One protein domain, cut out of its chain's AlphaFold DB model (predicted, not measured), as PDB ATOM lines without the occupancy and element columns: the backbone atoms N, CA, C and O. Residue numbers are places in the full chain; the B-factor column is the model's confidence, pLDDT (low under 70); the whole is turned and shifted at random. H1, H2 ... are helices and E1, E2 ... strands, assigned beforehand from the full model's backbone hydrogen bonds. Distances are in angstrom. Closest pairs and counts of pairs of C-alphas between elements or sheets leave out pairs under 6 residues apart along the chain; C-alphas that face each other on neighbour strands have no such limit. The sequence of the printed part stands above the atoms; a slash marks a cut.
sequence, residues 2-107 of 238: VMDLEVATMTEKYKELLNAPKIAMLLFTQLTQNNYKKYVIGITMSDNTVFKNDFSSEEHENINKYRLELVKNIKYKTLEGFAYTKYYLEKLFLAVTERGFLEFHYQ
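What this domain is: This is residues 2 to 107 of the 238 residues of an uncharacterized protein of Salipaludibacillus aurantiacus (UniProt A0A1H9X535). A two-stranded antiparallel ribbon, E1 and E3, runs lengthwise beside a bundle of three long helices, H3, H4 and H5, whose centres make a triangle. E1 lies by H3 and E3 by H5, while H1, joined to H3 through short H2, lies on the side away from the ribbon, near H4, with few contacts. The printed part has 106 residues, with five named helices and three named strands in the order H1 H2 H3 E1 H4 H5 E2 E3; the class is mostly helix. The whole is compact, with a radius of gyration of the C-alphas of 13.4 A, and spans 35 by 31 by 19 A.

How they stand to each other: The sheet pairs E1, residues 40 to 45, with E3, residues 102 to 106, antiparallel at 162 degrees; N 41 and O 105 are 2.7 A apart and N 103 and O 44 are 2.8 A apart, both within hydrogen-bond range. The closest C-alphas of E1 and H3, residues 21 to 35, are those of Gly 42 and Gln 33, 6.2 A apart. H5, residues 79 to 96, comes closest to E3 with the C-alphas of Glu 90 and Leu 102, 6.6 A apart. H3 and H5 touch, closest at C-alphas Pro 21 and Val 96, 6.2 A, at a shallow tilt of 17 degrees, opposite ways. H4, residues 57 to 74, forms a helical hairpin with H5, closest at C-alphas Asn 73 and Gly 81, 5.3 A, at a shallow tilt of 20 degrees. H3 and H4 touch, closest at C-alphas Thr 32 and Ile 74, 6.7 A, at a shallow tilt of 13 degrees, the same way. H2, residues 15 to 18, only just touches H3, only at the corner, with 3 pairs of C-alphas within 8 A; the closest are Leu 18 and Ala 24, 4.9 A. H1, residues 2 to 13, is close to H4 but not clearly touching, closest at C-alphas Val 7 and Val 71, 7.8 A. E2, residues 97 to 99, pairs with no named strand, but pairs antiparallel with residues 50 to 51, and runs on into E3 at 86 degrees. In H1, H3, H4 and H5 every O i to N i+4 pair is within hydrogen-bond range; H2 is too short for one.

Where its parts are: E1 is 14.2 A long and E3 12.5 A. H4 is 25.7 A, H5 25.6 A, H3 20.7 A and H1 16.1 A long. H1 begins at C-alpha 2 (238.181, 218.154, 230.607), and E3 ends at C-alpha 106 (257.213, 219.365, 208.262).

The domain as a whole: The C-alphas farthest apart, Val 2 and Asn 48, are 39.7 A apart. The printed part has no cut. The link from E1 to H4, 11 residues, is long; the others are tight. Mean pLDDT of the printed part is 86.2, and residues 2 to 19 are under 70.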
ATOM      1  N   VAL A   2     238.538 216.880 231.294       34.75
ATOM      2  CA  VAL A   2     238.181 218.154 230.607       34.75
ATOM      3  C   VAL A   2     238.270 218.044 229.070       34.75
ATOM      4  O   VAL A   2     237.342 218.445 228.381       34.75
ATOM      5  N   MET A   3     239.308 217.389 228.528       40.56
ATOM      6  CA  MET A   3     239.438 217.145 227.074       40.56
ATOM      7  C   MET A   3     238.433 216.127 226.511       40.56
ATOM      8  O   MET A   3     238.022 216.251 225.362       40.56
ATOM      9  N   ASP A   4     238.021 215.125 227.297       41.84
ATOM     10  CA  ASP A   4     236.983 214.171 226.867       41.84
ATOM     11  C   ASP A   4     235.625 214.876 226.739       41.84
ATOM     12  O   ASP A   4     234.849 214.566 225.840       41.84
ATOM     13  N   LEU A   5     235.386 215.883 227.592       40.03
ATOM     14  CA  LEU A   5     234.234 216.769 227.483       40.03
ATOM     15  C   LEU A   5     234.315 217.647 226.229       40.03
ATOM     16  O   LEU A   5     233.299 217.790 225.564       40.03
ATOM     17  N   GLU A   6     235.483 218.198 225.874       49.25
ATOM     18  CA  GLU A   6     235.678 219.040 224.675       49.25
ATOM     19  C   GLU A   6     235.520 218.260 223.362       49.25
ATOM     20  O   GLU A   6     234.897 218.747 222.420       49.25
ATOM     21  N   VAL A   7     236.031 217.029 223.291       47.53
ATOM     22  CA  VAL A   7     235.856 216.162 222.115       47.53
ATOM     23  C   VAL A   7     234.404 215.697 221.999       47.53
ATOM     24  O   VAL A   7     233.834 215.759 220.910       47.53
ATOM     25  N   ALA A   8     233.764 215.301 223.103       50.31
ATOM     26  CA  ALA A   8     232.350 214.927 223.107       50.31
ATOM     27  C   ALA A   8     231.437 216.117 222.758       50.31
ATOM     28  O   ALA A   8     230.549 215.986 221.920       50.31
ATOM     29  N   THR A   9     231.698 217.306 223.313       51.56
ATOM     30  CA  THR A   9     230.936 218.523 222.980       51.56
ATOM     31  C   THR A   9     231.188 219.003 221.557       51.56
ATOM     32  O   THR A   9     230.240 219.457 220.921       51.56
ATOM     33  N   MET A  10     232.396 218.861 220.998       52.06
ATOM     34  CA  MET A  10     232.619 219.108 219.568       52.06
ATOM     35  C   MET A  10     231.873 218.101 218.687       52.06
ATOM     36  O   MET A  10     231.301 218.489 217.672       52.06
ATOM     37  N   THR A  11     231.831 216.827 219.077       55.19
ATOM     38  CA  THR A  11     231.138 215.784 218.306       55.19
ATOM     39  C   THR A  11     229.624 216.009 218.290       55.19
ATOM     40  O   THR A  11     229.001 215.843 217.246       55.19
ATOM     41  N   GLU A  12     229.039 216.461 219.403       56.25
ATOM     42  CA  GLU A  12     227.604 216.758 219.492       56.25
ATOM     43  C   GLU A  12     227.245 218.097 218.824       56.25
ATOM     44  O   GLU A  12     226.272 218.177 218.078       56.25
ATOM     45  N   LYS A  13     228.060 219.146 219.021       52.91
ATOM     46  CA  LYS A  13     227.827 220.490 218.460       52.91
ATOM     47  C   LYS A  13     227.982 220.542 216.939       52.91
ATOM     48  O   LYS A  13     227.323 221.347 216.290       52.91
ATOM     49  N   TYR A  14     228.850 219.704 216.374       58.84
ATOM     50  CA  TYR A  14     229.121 219.664 214.937       58.84
ATOM     51  C   TYR A  14     228.633 218.376 214.278       58.84
ATOM     52  O   TYR A  14     229.045 218.091 213.162       58.84
ATOM     53  N   LYS A  15     227.763 217.599 214.932       60.38
ATOM     54  CA  LYS A  15     227.326 216.263 214.491       60.38
ATOM     55  C   LYS A  15     226.831 216.232 213.043       60.38
ATOM     56  O   LYS A  15     227.226 215.356 212.283       60.38
ATOM     57  N   GLU A  16     226.039 217.226 212.645       55.19
ATOM     58  CA  GLU A  16     225.526 217.359 211.273       55.19
ATOM     59  C   GLU A  16     226.612 217.762 210.265       55.19
ATOM     60  O   GLU A  16     226.692 217.190 209.182       55.19
ATOM     61  N   LEU A  17     227.515 218.674 210.638       55.66
ATOM     62  CA  LEU A  17     228.656 219.085 209.804       55.66
ATOM     63  C   LEU A  17     229.683 217.958 209.642       55.66
ATOM     64  O   LEU A  17     230.275 217.774 208.585       55.66
ATOM     65  N   LEU A  18     229.852 217.163 210.689       58.59
ATOM     66  CA  LEU A  18     230.661 215.960 210.724       58.59
ATOM     67  C   LEU A  18     230.076 214.841 209.848       58.59
ATOM     68  O   LEU A  18     230.829 213.969 209.428       58.59
ATOM     69  N   ASN A  19     228.773 214.856 209.549       66.56
ATOM     70  CA  ASN A  19     228.146 213.887 208.645       66.56
ATOM     71  C   ASN A  19     228.393 214.196 207.164       66.56
ATOM     72  O   ASN A  19     228.201 213.309 206.338       66.56
ATOM     73  N   ALA A  20     228.867 215.399 206.825       82.94
ATOM     74  CA  ALA A  20     229.319 215.731 205.480       82.94
ATOM     75  C   ALA A  20     230.810 215.363 205.330       82.94
ATOM     76  O   ALA A  20     231.662 216.026 205.934       82.94
ATOM     77  N   PRO A  21     231.178 214.349 204.518       84.75
ATOM     78  CA  PRO A  21     232.553 213.845 204.479       84.75
ATOM     79  C   PRO A  21     233.600 214.903 204.101       84.75
ATOM     80  O   PRO A  21     234.674 214.944 204.701       84.75
ATOM     81  N   LYS A  22     233.257 215.823 203.186       86.62
ATOM     82  CA  LYS A  22     234.128 216.946 202.785       86.62
ATOM     83  C   LYS A  22     234.439 217.879 203.962       86.62
ATOM     84  O   LYS A  22     235.585 218.264 204.176       86.62
ATOM     85  N   ILE A  23     233.426 218.213 204.763       87.00
ATOM     86  CA  ILE A  23     233.582 219.096 205.928       87.00
ATOM     87  C   ILE A  23     234.371 218.382 207.026       87.00
ATOM     88  O   ILE A  23     235.276 218.974 207.617       87.00
ATOM     89  N   ALA A  24     234.082 217.098 207.264       87.12
ATOM     90  CA  ALA A  24     234.840 216.282 208.205       87.12
ATOM     91  C   ALA A  24     236.331 216.235 207.832       87.12
ATOM     92  O   ALA A  24     237.175 216.432 208.703       87.12
ATOM     93  N   MET A  25     236.655 216.046 206.549       93.50
ATOM     94  CA  MET A  25     238.029 216.062 206.047       93.50
ATOM     95  C   MET A  25     238.746 217.375 206.386       93.50
ATOM     96  O   MET A  25     239.793 217.352 207.029       93.50
ATOM     97  N   LEU A  26     238.153 218.523 206.034       91.69
ATOM     98  CA  LEU A  26     238.729 219.843 206.323       91.69
ATOM     99  C   LEU A  26     238.921 220.076 207.829       91.69
ATOM    100  O   LEU A  26     239.972 220.553 208.262       91.69
ATOM    101  N   LEU A  27     237.933 219.692 208.641       91.38
ATOM    102  CA  LEU A  27     238.003 219.810 210.094       91.38
ATOM    103  C   LEU A  27     239.140 218.959 210.670       91.38
ATOM    104  O   LEU A  27     239.931 219.457 211.473       91.38
ATOM    105  N   PHE A  28     239.250 217.689 210.272       94.25
ATOM    106  CA  PHE A  28     240.305 216.810 210.770       94.25
ATOM    107  C   PHE A  28     241.693 217.234 210.292       94.25
ATOM    108  O   PHE A  28     242.636 217.131 211.080       94.25
ATOM    109  N   THR A  29     241.832 217.788 209.085       95.38
ATOM    110  CA  THR A  29     243.084 218.418 208.640       95.38
ATOM    111  C   THR A  29     243.482 219.552 209.578       95.38
ATOM    112  O   THR A  29     244.577 219.532 210.144       95.38
ATOM    113  N   GLN A  30     242.568 220.492 209.836       93.50
ATOM    114  CA  GLN A  30     242.839 221.636 210.707       93.50
ATOM    115  C   GLN A  30     243.160 221.207 212.144       93.50
ATOM    116  O   GLN A  30     244.097 221.720 212.762       93.50
ATOM    117  N   LEU A  31     242.399 220.258 212.695       92.62
ATOM    118  CA  LEU A  31     242.643 219.730 214.035       92.62
ATOM    119  C   LEU A  31     243.998 219.024 214.117       92.62
ATOM    120  O   LEU A  31     244.688 219.160 215.131       92.62
ATOM    121  N   THR A  32     244.384 218.282 213.076       94.88
ATOM    122  CA  THR A  32     245.678 217.589 213.012       94.88
ATOM    123  C   THR A  32     246.804 218.611 213.018       94.88
ATOM    124  O   THR A  32     247.674 218.550 213.886       94.88
ATOM    125  N   GLN A  33     246.744 219.614 212.141       94.81
ATOM    126  CA  GLN A  33     247.733 220.689 212.092       94.81
ATOM    127  C   GLN A  33     247.852 221.424 213.438       94.81
ATOM    128  O   GLN A  33     248.953 221.625 213.946       94.81
ATOM    129  N   ASN A  34     246.727 221.753 214.077       93.00
ATOM    130  CA  ASN A  34     246.727 222.472 215.353       93.00
ATOM    131  C   ASN A  34     247.306 221.643 216.509       93.00
ATOM    132  O   ASN A  34     248.082 222.161 217.321       93.00
ATOM    133  N   ASN A  35     246.941 220.363 216.606       94.31
ATOM    134  CA  ASN A  35     247.402 219.496 217.694       94.31
ATOM    135  C   ASN A  35     248.851 219.041 217.520       94.31
ATOM    136  O   ASN A  35     249.540 218.816 218.518       94.31
ATOM    137  N   TYR A  36     249.322 218.969 216.278       95.94
ATOM    138  CA  TYR A  36     250.649 218.487 215.927       95.94
ATOM    139  C   TYR A  36     251.544 219.569 215.325       95.94
ATOM    140  O   TYR A  36     252.525 219.243 214.667       95.94
ATOM    141  N   LYS A  37     251.291 220.847 215.640       94.50
ATOM    142  CA  LYS A  37     252.102 222.003 215.199       94.50
ATOM    143  C   LYS A  37     253.603 221.897 215.500       94.50
ATOM    144  O   LYS A  37     254.414 222.598 214.906       94.50
ATOM    145  N   LYS A  38     253.961 221.035 216.460       94.06
ATOM    146  CA  LYS A  38     255.345 220.676 216.786       94.06
ATOM    147  C   LYS A  38     256.013 219.875 215.664       94.06
ATOM    148  O   LYS A  38     257.206 220.009 215.483       94.06
ATOM    149  N   TYR A  39     255.268 219.050 214.935       95.38
ATOM    150  CA  TYR A  39     255.788 218.171 213.884       95.38
ATOM    151  C   TYR A  39     255.518 218.721 212.478       95.38
ATOM    152  O   TYR A  39     256.324 218.508 211.577       95.38
ATOM    153  N   VAL A  40     254.404 219.434 212.289       95.62
ATOM    154  CA  VAL A  40     253.950 219.936 210.987       95.62
ATOM    155  C   VAL A  40     253.674 221.443 211.046       95.62
ATOM    156  O   VAL A  40     253.101 221.942 212.011       95.62
ATOM    157  N   ILE A  41     254.112 222.171 210.023       94.88
ATOM    158  CA  ILE A  41     253.838 223.593 209.785       94.88
ATOM    159  C   ILE A  41     252.448 223.745 209.164       94.88
ATOM    160  O   ILE A  41     251.647 224.565 209.611       94.88
ATOM    161  N   GLY A  42     252.167 222.936 208.143       96.44
ATOM    162  CA  GLY A  42     250.948 223.007 207.354       96.44
ATOM    163  C   GLY A  42     250.592 221.668 206.725       96.44
ATOM    164  O   GLY A  42     251.475 220.864 206.434       96.44
ATOM    165  N   ILE A  43     249.299 221.439 206.524       97.56
ATOM    166  CA  ILE A  43     248.791 220.319 205.735       97.56
ATOM    167  C   ILE A  43     247.949 220.915 204.613       97.56
ATOM    168  O   ILE A  43     246.958 221.597 204.881       97.56
ATOM    169  N   THR A  44     248.351 220.679 203.371       96.50
ATOM    170  CA  THR A  44     247.658 221.176 202.177       96.50
ATOM    171  C   THR A  44     247.147 220.012 201.345       96.50
ATOM    172  O   THR A  44     247.648 218.897 201.433       96.50
ATOM    173  N   MET A  45     246.097 220.258 200.573       95.81
ATOM    174  CA  MET A  45     245.652 219.329 199.537       95.81
ATOM    175  C   MET A  45     246.388 219.689 198.248       95.81
ATOM    176  O   MET A  45     246.660 220.870 198.029       95.81
ATOM    177  N   SER A  46     246.709 218.701 197.421       95.19
ATOM    178  CA  SER A  46     247.303 218.943 196.109       95.19
ATOM    179  C   SER A  46     246.337 219.705 195.192       95.19
ATOM    180  O   SER A  46     245.114 219.569 195.306       95.19
ATOM    181  N   ASP A  47     246.873 220.471 194.242       92.06
ATOM    182  CA  ASP A  47     246.073 221.324 193.346       92.06
ATOM    183  C   ASP A  47     245.091 220.535 192.460       92.06
ATOM    184  O   ASP A  47     244.067 221.061 192.029       92.06
ATOM    185  N   ASN A  48     245.369 219.252 192.211       90.81
ATOM    186  CA  ASN A  48     244.520 218.346 191.434       90.81
ATOM    187  C   ASN A  48     243.443 217.631 192.275       90.81
ATOM    188  O   ASN A  48     242.886 216.630 191.821       90.81
ATOM    189  N   THR A  49     243.179 218.086 193.502       94.50
ATOM    190  CA  THR A  49     242.216 217.432 194.397       94.50
ATOM    191  C   THR A  49     240.787 217.552 193.873       94.50
ATOM    192  O   THR A  49     240.269 218.654 193.686       94.50
ATOM    193  N   VAL A  50     240.110 216.412 193.719       93.50
ATOM    194  CA  VAL A  50     238.701 216.324 193.312       93.50
ATOM    195  C   VAL A  50     237.933 215.561 194.382       93.50
ATOM    196  O   VAL A  50     238.268 214.425 194.704       93.50
ATOM    197  N   PHE A  51     236.902 216.178 194.961       93.50
ATOM    198  CA  PHE A  51     236.062 215.528 195.968       93.50
ATOM    199  C   PHE A  51     234.923 214.740 195.330       93.50
ATOM    200  O   PHE A  51     234.201 215.297 194.501       93.50
ATOM    201  N   LYS A  52     234.666 213.532 195.844       93.19
ATOM    202  CA  LYS A  52     233.474 212.746 195.501       93.19
ATOM    203  C   LYS A  52     232.203 213.524 195.807       93.19
ATOM    204  O   LYS A  52     232.142 214.258 196.799       93.19
ATOM    205  N   ASN A  53     231.184 213.371 194.973       87.88
ATOM    206  CA  ASN A  53     229.889 214.013 195.203       87.88
ATOM    207  C   ASN A  53     228.927 213.133 195.996       87.88
ATOM    208  O   ASN A  53     228.225 213.658 196.858       87.88
ATOM    209  N   ASP A  54     228.995 211.821 195.788       88.19
ATOM    210  CA  ASP A  54     228.135 210.836 196.429       88.19
ATOM    211  C   ASP A  54     228.966 209.726 197.078       88.19
ATOM    212  O   ASP A  54     230.135 209.523 196.748       88.19
ATOM    213  N   PHE A  55     228.352 209.028 198.033       89.44
ATOM    214  CA  PHE A  55     228.984 207.965 198.804       89.44
ATOM    215  C   PHE A  55     228.020 206.793 198.956       89.44
ATOM    216  O   PHE A  55     226.869 206.959 199.362       89.44
ATOM    217  N   SER A  56     228.504 205.592 198.667       90.81
ATOM    218  CA  SER A  56     227.810 204.351 198.994       90.81
ATOM    219  C   SER A  56     227.733 204.131 200.511       90.81
ATOM    220  O   SER A  56     228.474 204.725 201.301       90.81
ATOM    221  N   SER A  57     226.851 203.223 200.938       88.56
ATOM    222  CA  SER A  57     226.745 202.826 202.349       88.56
ATOM    223  C   SER A  57     228.067 202.285 202.907       88.56
ATOM    224  O   SER A  57     228.427 202.593 204.043       88.56
ATOM    225  N   GLU A  58     228.810 201.518 202.104       91.50
ATOM    226  CA  GLU A  58     230.114 200.970 202.488       91.50
ATOM    227  C   GLU A  58     231.175 202.073 202.631       91.50
ATOM    228  O   GLU A  58     231.935 202.101 203.604       91.50
ATOM    229  N   GLU A  59     231.207 203.041 201.711       91.44
ATOM    230  CA  GLU A  59     232.106 204.195 201.824       91.44
ATOM    231  C   GLU A  59     231.804 205.020 203.072       91.44
ATOM    232  O   GLU A  59     232.728 205.409 203.790       91.44
ATOM    233  N   HIS A  60     230.526 205.229 203.392       89.25
ATOM    234  CA  HIS A  60     230.126 205.890 204.630       89.25
ATOM    235  C   HIS A  60     230.616 205.145 205.880       89.25
ATOM    236  O   HIS A  60     231.098 205.783 206.823       89.25
ATOM    237  N   GLU A  61     230.536 203.814 205.902       89.56
ATOM    238  CA  GLU A  61     231.057 203.004 207.004       89.56
ATOM    239  C   GLU A  61     232.577 203.164 207.151       89.56
ATOM    240  O   GLU A  61     233.077 203.445 208.248       89.56
ATOM    241  N   ASN A  62     233.313 203.084 206.041       91.38
ATOM    242  CA  ASN A  62     234.764 203.265 206.021       91.38
ATOM    243  C   ASN A  62     235.180 204.670 206.482       91.38
ATOM    244  O   ASN A  62     236.059 204.808 207.339       91.38
ATOM    245  N   ILE A  63     234.507 205.713 205.994       92.69
ATOM    246  CA  ILE A  63     234.715 207.103 206.421       92.69
ATOM    247  C   ILE A  63     234.505 207.229 207.932       92.69
ATOM    248  O   ILE A  63     235.349 207.791 208.635       92.69
ATOM    249  N   ASN A  64     233.414 206.675 208.464       89.69
ATOM    250  CA  ASN A  64     233.120 206.724 209.894       89.69
ATOM    251  C   ASN A  64     234.174 205.987 210.725       89.69
ATOM    252  O   ASN A  64     234.622 206.510 211.748       89.69
ATOM    253  N   LYS A  65     234.640 204.826 210.260       93.00
ATOM    254  CA  LYS A  65     235.742 204.089 210.887       93.00
ATOM    255  C   LYS A  65     237.012 204.938 210.968       93.00
ATOM    256  O   LYS A  65     237.604 205.035 212.043       93.00
ATOM    257  N   TYR A  66     237.413 205.601 209.883       94.94
ATOM    258  CA  TYR A  66     238.609 206.454 209.885       94.94
ATOM    259  C   TYR A  66     238.452 207.679 210.786       94.94
ATOM    260  O   TYR A  66     239.372 208.018 211.529       94.94
ATOM    261  N   ARG A  67     237.268 208.301 210.808       90.88
ATOM    262  CA  ARG A  67     236.956 209.418 211.714       90.88
ATOM    263  C   ARG A  67     237.072 209.019 213.183       90.88
ATOM    264  O   ARG A  67     237.642 209.768 213.975       90.88
ATOM    265  N   LEU A  68     236.574 207.839 213.553       90.38
ATOM    266  CA  LEU A  68     236.703 207.324 214.918       90.38
ATOM    267  C   LEU A  68     238.172 207.117 215.299       90.38
ATOM    268  O   LEU A  68     238.579 207.498 216.396       90.38
ATOM    269  N   GLU A  69     238.981 206.567 214.395       93.62
ATOM    270  CA  GLU A  69     240.419 206.414 214.628       93.62
ATOM    271  C   GLU A  69     241.142 207.765 214.736       93.62
ATOM    272  O   GLU A  69     241.990 207.940 215.614       93.62
ATOM    273  N   LEU A  70     240.764 208.766 213.938       92.88
ATOM    274  CA  LEU A  70     241.290 210.126 214.066       92.88
ATOM    275  C   LEU A  70     240.986 210.721 215.444       92.88
ATOM    276  O   LEU A  70     241.905 211.176 216.125       92.88
ATOM    277  N   VAL A  71     239.732 210.652 215.900       88.62
ATOM    278  CA  VAL A  71     239.323 211.149 217.227       88.62
ATOM    279  C   VAL A  71     240.089 210.450 218.352       88.62
ATOM    280  O   VAL A  71     240.539 211.102 219.297       88.62
ATOM    281  N   LYS A  72     240.287 209.130 218.253       89.69
ATOM    282  CA  LYS A  72     241.046 208.365 219.252       89.69
ATOM    283  C   LYS A  72     242.500 208.808 219.345       89.69
ATOM    284  O   LYS A  72     243.025 208.857 220.455       89.69
ATOM    285  N   ASN A  73     243.142 209.094 218.213       88.38
ATOM    286  CA  ASN A  73     244.581 209.349 218.161       88.38
ATOM    287  C   ASN A  73     244.938 210.820 218.386       88.38
ATOM    288  O   ASN A  73     245.928 211.105 219.053       88.38
ATOM    289  N   ILE A  74     244.108 211.758 217.921       86.19
ATOM    290  CA  ILE A  74     244.410 213.198 217.936       86.19
ATOM    291  C   ILE A  74     244.571 213.793 219.342       86.19
ATOM    292  O   ILE A  74     245.212 214.829 219.527       86.19
ATOM    293  N   LYS A  75     244.014 213.120 220.354       81.12
ATOM    294  CA  LYS A  75     244.172 213.491 221.766       81.12
ATOM    295  C   LYS A  75     245.591 213.248 222.291       81.12
ATOM    296  O   LYS A  75     246.003 213.879 223.264       81.12
ATOM    297  N   TYR A  76     246.348 212.351 221.659       86.81
ATOM    298  CA  TYR A  76     247.704 212.007 222.063       86.81
ATOM    299  C   TYR A  76     248.709 212.841 221.272       86.81
ATOM    300  O   TYR A  76     249.145 212.461 220.194       86.81
ATOM    301  N   LYS A  77     249.142 213.970 221.838       90.88
ATOM    302  CA  LYS A  77     250.097 214.912 221.213       90.88
ATOM    303  C   LYS A  77     251.550 214.394 221.182       90.88
ATOM    304  O   LYS A  77     252.507 215.145 221.368       90.88
ATOM    305  N   THR A  78     251.726 213.089 220.993       95.25
ATOM    306  CA  THR A  78     253.011 212.392 220.889       95.25
ATOM    307  C   THR A  78     253.390 212.192 219.422       95.25
ATOM    308  O   THR A  78     252.574 212.391 218.524       95.25
ATOM    309  N   LEU A  79     254.640 211.799 219.166       95.12
ATOM    310  CA  LEU A  79     255.089 211.464 217.811       95.12
ATOM    311  C   LEU A  79     254.337 210.250 217.244       95.12
ATOM    312  O   LEU A  79     254.026 210.207 216.060       95.12
ATOM    313  N   GLU A  80     254.034 209.273 218.097       95.88
ATOM    314  CA  GLU A  80     253.255 208.091 217.726       95.88
ATOM    315  C   GLU A  80     251.792 208.448 217.430       95.88
ATOM    316  O   GLU A  80     251.260 208.027 216.407       95.88
ATOM    317  N   GLY A  81     251.173 209.298 218.259       96.31
ATOM    318  CA  GLY A  81     249.836 209.824 217.983       96.31
ATOM    319  C   GLY A  81     249.788 210.569 216.652       96.31
ATOM    320  O   GLY A  81     248.888 210.325 215.854       96.31
ATOM    321  N   PHE A  82     250.806 211.388 216.354       97.12
ATOM    322  CA  PHE A  82     250.935 212.049 215.055       97.12
ATOM    323  C   PHE A  82     251.039 211.046 213.902       97.12
ATOM    324  O   PHE A  82     250.322 211.191 212.916       97.12
ATOM    325  N   ALA A  83     251.869 210.007 214.036       97.19
ATOM    326  CA  ALA A  83     252.000 208.955 213.031       97.19
ATOM    327  C   ALA A  83     250.644 208.280 212.747       97.19
ATOM    328  O   ALA A  83     250.240 208.128 211.596       97.19
ATOM    329  N   TYR A  84     249.886 207.914 213.777       97.19
ATOM    330  CA  TYR A  84     248.577 207.293 213.568       97.19
ATOM    331  C   TYR A  84     247.552 208.275 213.004       97.19
ATOM    332  O   TYR A  84     246.828 207.924 212.074       97.19
ATOM    333  N   THR A  85     247.517 209.517 213.495       97.62
ATOM    334  CA  THR A  85     246.626 210.543 212.945       97.62
ATOM    335  C   THR A  85     246.928 210.808 211.469       97.62
ATOM    336  O   THR A  85     245.987 210.818 210.687       97.62
ATOM    337  N   LYS A  86     248.201 210.943 211.063       97.69
ATOM    338  CA  LYS A  86     248.591 211.120 209.652       97.69
ATOM    339  C   LYS A  86     248.043 209.993 208.777       97.69
ATOM    340  O   LYS A  86     247.323 210.266 207.823       97.69
ATOM    341  N   TYR A  87     248.301 208.743 209.161       98.00
ATOM    342  CA  TYR A  87     247.855 207.570 208.407       98.00
ATOM    343  C   TYR A  87     246.334 207.556 208.188       98.00
ATOM    344  O   TYR A  87     245.857 207.350 207.071       98.00
ATOM    345  N   TYR A  88     245.554 207.793 209.246       98.06
ATOM    346  CA  TYR A  88     244.094 207.805 209.130       98.06
ATOM    347  C   TYR A  88     243.555 209.054 208.433       98.06
ATOM    348  O   TYR A  88     242.485 208.984 207.834       98.06
ATOM    349  N   LEU A  89     244.283 210.171 208.474       98.00
ATOM    350  CA  LEU A  89     243.916 211.385 207.752       98.00
ATOM    351  C   LEU A  89     244.074 211.178 206.244       98.00
ATOM    352  O   LEU A  89     243.181 211.538 205.488       98.00
ATOM    353  N   GLU A  90     245.156 210.527 205.817       97.94
ATOM    354  CA  GLU A  90     245.378 210.149 204.417       97.94
ATOM    355  C   GLU A  90     244.358 209.102 203.944       97.94
ATOM    356  O   GLU A  90     243.805 209.229 202.854       97.94
ATOM    357  N   LYS A  91     244.018 208.107 204.778       97.81
ATOM    358  CA  LYS A  91     242.929 207.160 204.472       97.81
ATOM    359  C   LYS A  91     241.573 207.853 204.340       97.81
ATOM    360  O   LYS A  91     240.820 207.531 203.424       97.81
ATOM    361  N   LEU A  92     241.261 208.798 205.231       97.00
ATOM    362  CA  LEU A  92     240.045 209.601 205.127       97.00
ATOM    363  C   LEU A  92     240.051 210.423 203.837       97.00
ATOM    364  O   LEU A  92     239.043 210.435 203.141       97.00
ATOM    365  N   PHE A  93     241.177 211.051 203.499       97.38
ATOM    366  CA  PHE A  93     241.322 211.829 202.274       97.38
ATOM    367  C   PHE A  93     241.023 210.990 201.029       97.38
ATOM    368  O   PHE A  93     240.182 211.380 200.222       97.38
ATOM    369  N   LEU A  94     241.632 209.807 200.910       96.81
ATOM    370  CA  LEU A  94     241.361 208.884 199.804       96.81
ATOM    371  C   LEU A  94     239.894 208.448 199.753       96.81
ATOM    372  O   LEU A  94     239.321 208.312 198.680       96.81
ATOM    373  N   ALA A  95     239.261 208.248 200.909       95.62
ATOM    374  CA  ALA A  95     237.863 207.840 200.950       95.62
ATOM    375  C   ALA A  95     236.911 208.932 200.436       95.62
ATOM    376  O   ALA A  95     235.871 208.602 199.868       95.62
ATOM    377  N   VAL A  96     237.250 210.213 200.627       95.81
ATOM    378  CA  VAL A  96     236.377 211.357 200.294       95.81
ATOM    379  C   VAL A  96     236.696 212.043 198.966       95.81
ATOM    380  O   VAL A  96     235.963 212.944 198.552       95.81
ATOM    381  N   THR A  97     237.776 211.643 198.305       95.75
ATOM    382  CA  THR A  97     238.231 212.221 197.037       95.75
ATOM    383  C   THR A  97     238.195 211.188 195.922       95.75
ATOM    384  O   THR A  97     238.190 209.993 196.185       95.75
ATOM    385  N   GLU A  98     238.121 211.659 194.682       92.69
ATOM    386  CA  GLU A  98     238.335 210.887 193.450       92.69
ATOM    387  C   GLU A  98     239.767 211.047 192.946       92.69
ATOM    388  O   GLU A  98     240.271 210.183 192.245       92.69
ATOM    389  N   ARG A  99     240.418 212.157 193.315       93.56
ATOM    390  CA  ARG A  99     241.796 212.459 192.946       93.56
ATOM    391  C   ARG A  99     242.449 213.384 193.966       93.56
ATOM    392  O   ARG A  99     241.754 214.128 194.662       93.56
ATOM    393  N   GLY A 100     243.776 213.378 194.006       94.50
ATOM    394  CA  GLY A 100     244.610 214.259 194.817       94.50
ATOM    395  C   GLY A 100     245.360 213.519 195.916       94.50
ATOM    396  O   GLY A 100     245.270 212.296 196.058       94.50
ATOM    397  N   PHE A 101     246.100 214.264 196.727       96.00
ATOM    398  CA  PHE A 101     246.761 213.766 197.930       96.00
ATOM    399  C   PHE A 101     246.945 214.889 198.956       96.00
ATOM    400  O   PHE A 101     246.727 216.069 198.673       96.00
ATOM    401  N   LEU A 102     247.336 214.510 200.173       97.00
ATOM    402  CA  LEU A 102     247.722 215.461 201.210       97.00
ATOM    403  C   LEU A 102     249.229 215.675 201.207       97.00
ATOM    404  O   LEU A 102     250.004 214.726 201.279       97.00
ATOM    405  N   GLU A 103     249.629 216.937 201.226       96.19
ATOM    406  CA  GLU A 103     251.003 217.364 201.426       96.19
ATOM    407  C   GLU A 103     251.205 217.812 202.869       96.19
ATOM    408  O   GLU A 103     250.517 218.703 203.377       96.19
ATOM    409  N   PHE A 104     252.176 217.196 203.538       96.81
ATOM    410  CA  PHE A 104     252.567 217.553 204.894       96.81
ATOM    411  C   PHE A 104     253.858 218.368 204.854       96.81
ATOM    412  O   PHE A 104     254.921 217.879 204.473       96.81
ATOM    413  N   HIS A 105     253.780 219.612 205.314       95.69
ATOM    414  CA  HIS A 105     254.928 220.510 205.412       95.69
ATOM    415  C   HIS A 105     255.521 220.404 206.810       95.69
ATOM    416  O   HIS A 105     254.953 220.920 207.769       95.69
ATOM    417  N   TYR A 106     256.636 219.695 206.955       95.88
ATOM    418  CA  TYR A 106     257.213 219.365 208.262       95.88
ATOM    419  C   TYR A 106     258.015 220.503 208.890       95.88
ATOM    420  O   TYR A 106     258.688 221.268 208.203       95.88
ATOM    421  N   GLN A 107     258.002 220.556 210.223       94.38
ATOM    422  CA  GLN A 107     258.924 221.399 210.981       94.38
ATOM    423  C   GLN A 107     260.354 220.870 210.825       94.38
ATOM    424  O   GLN A 107     260.610 219.681 211.031       94.38
TER     425      GLN A 107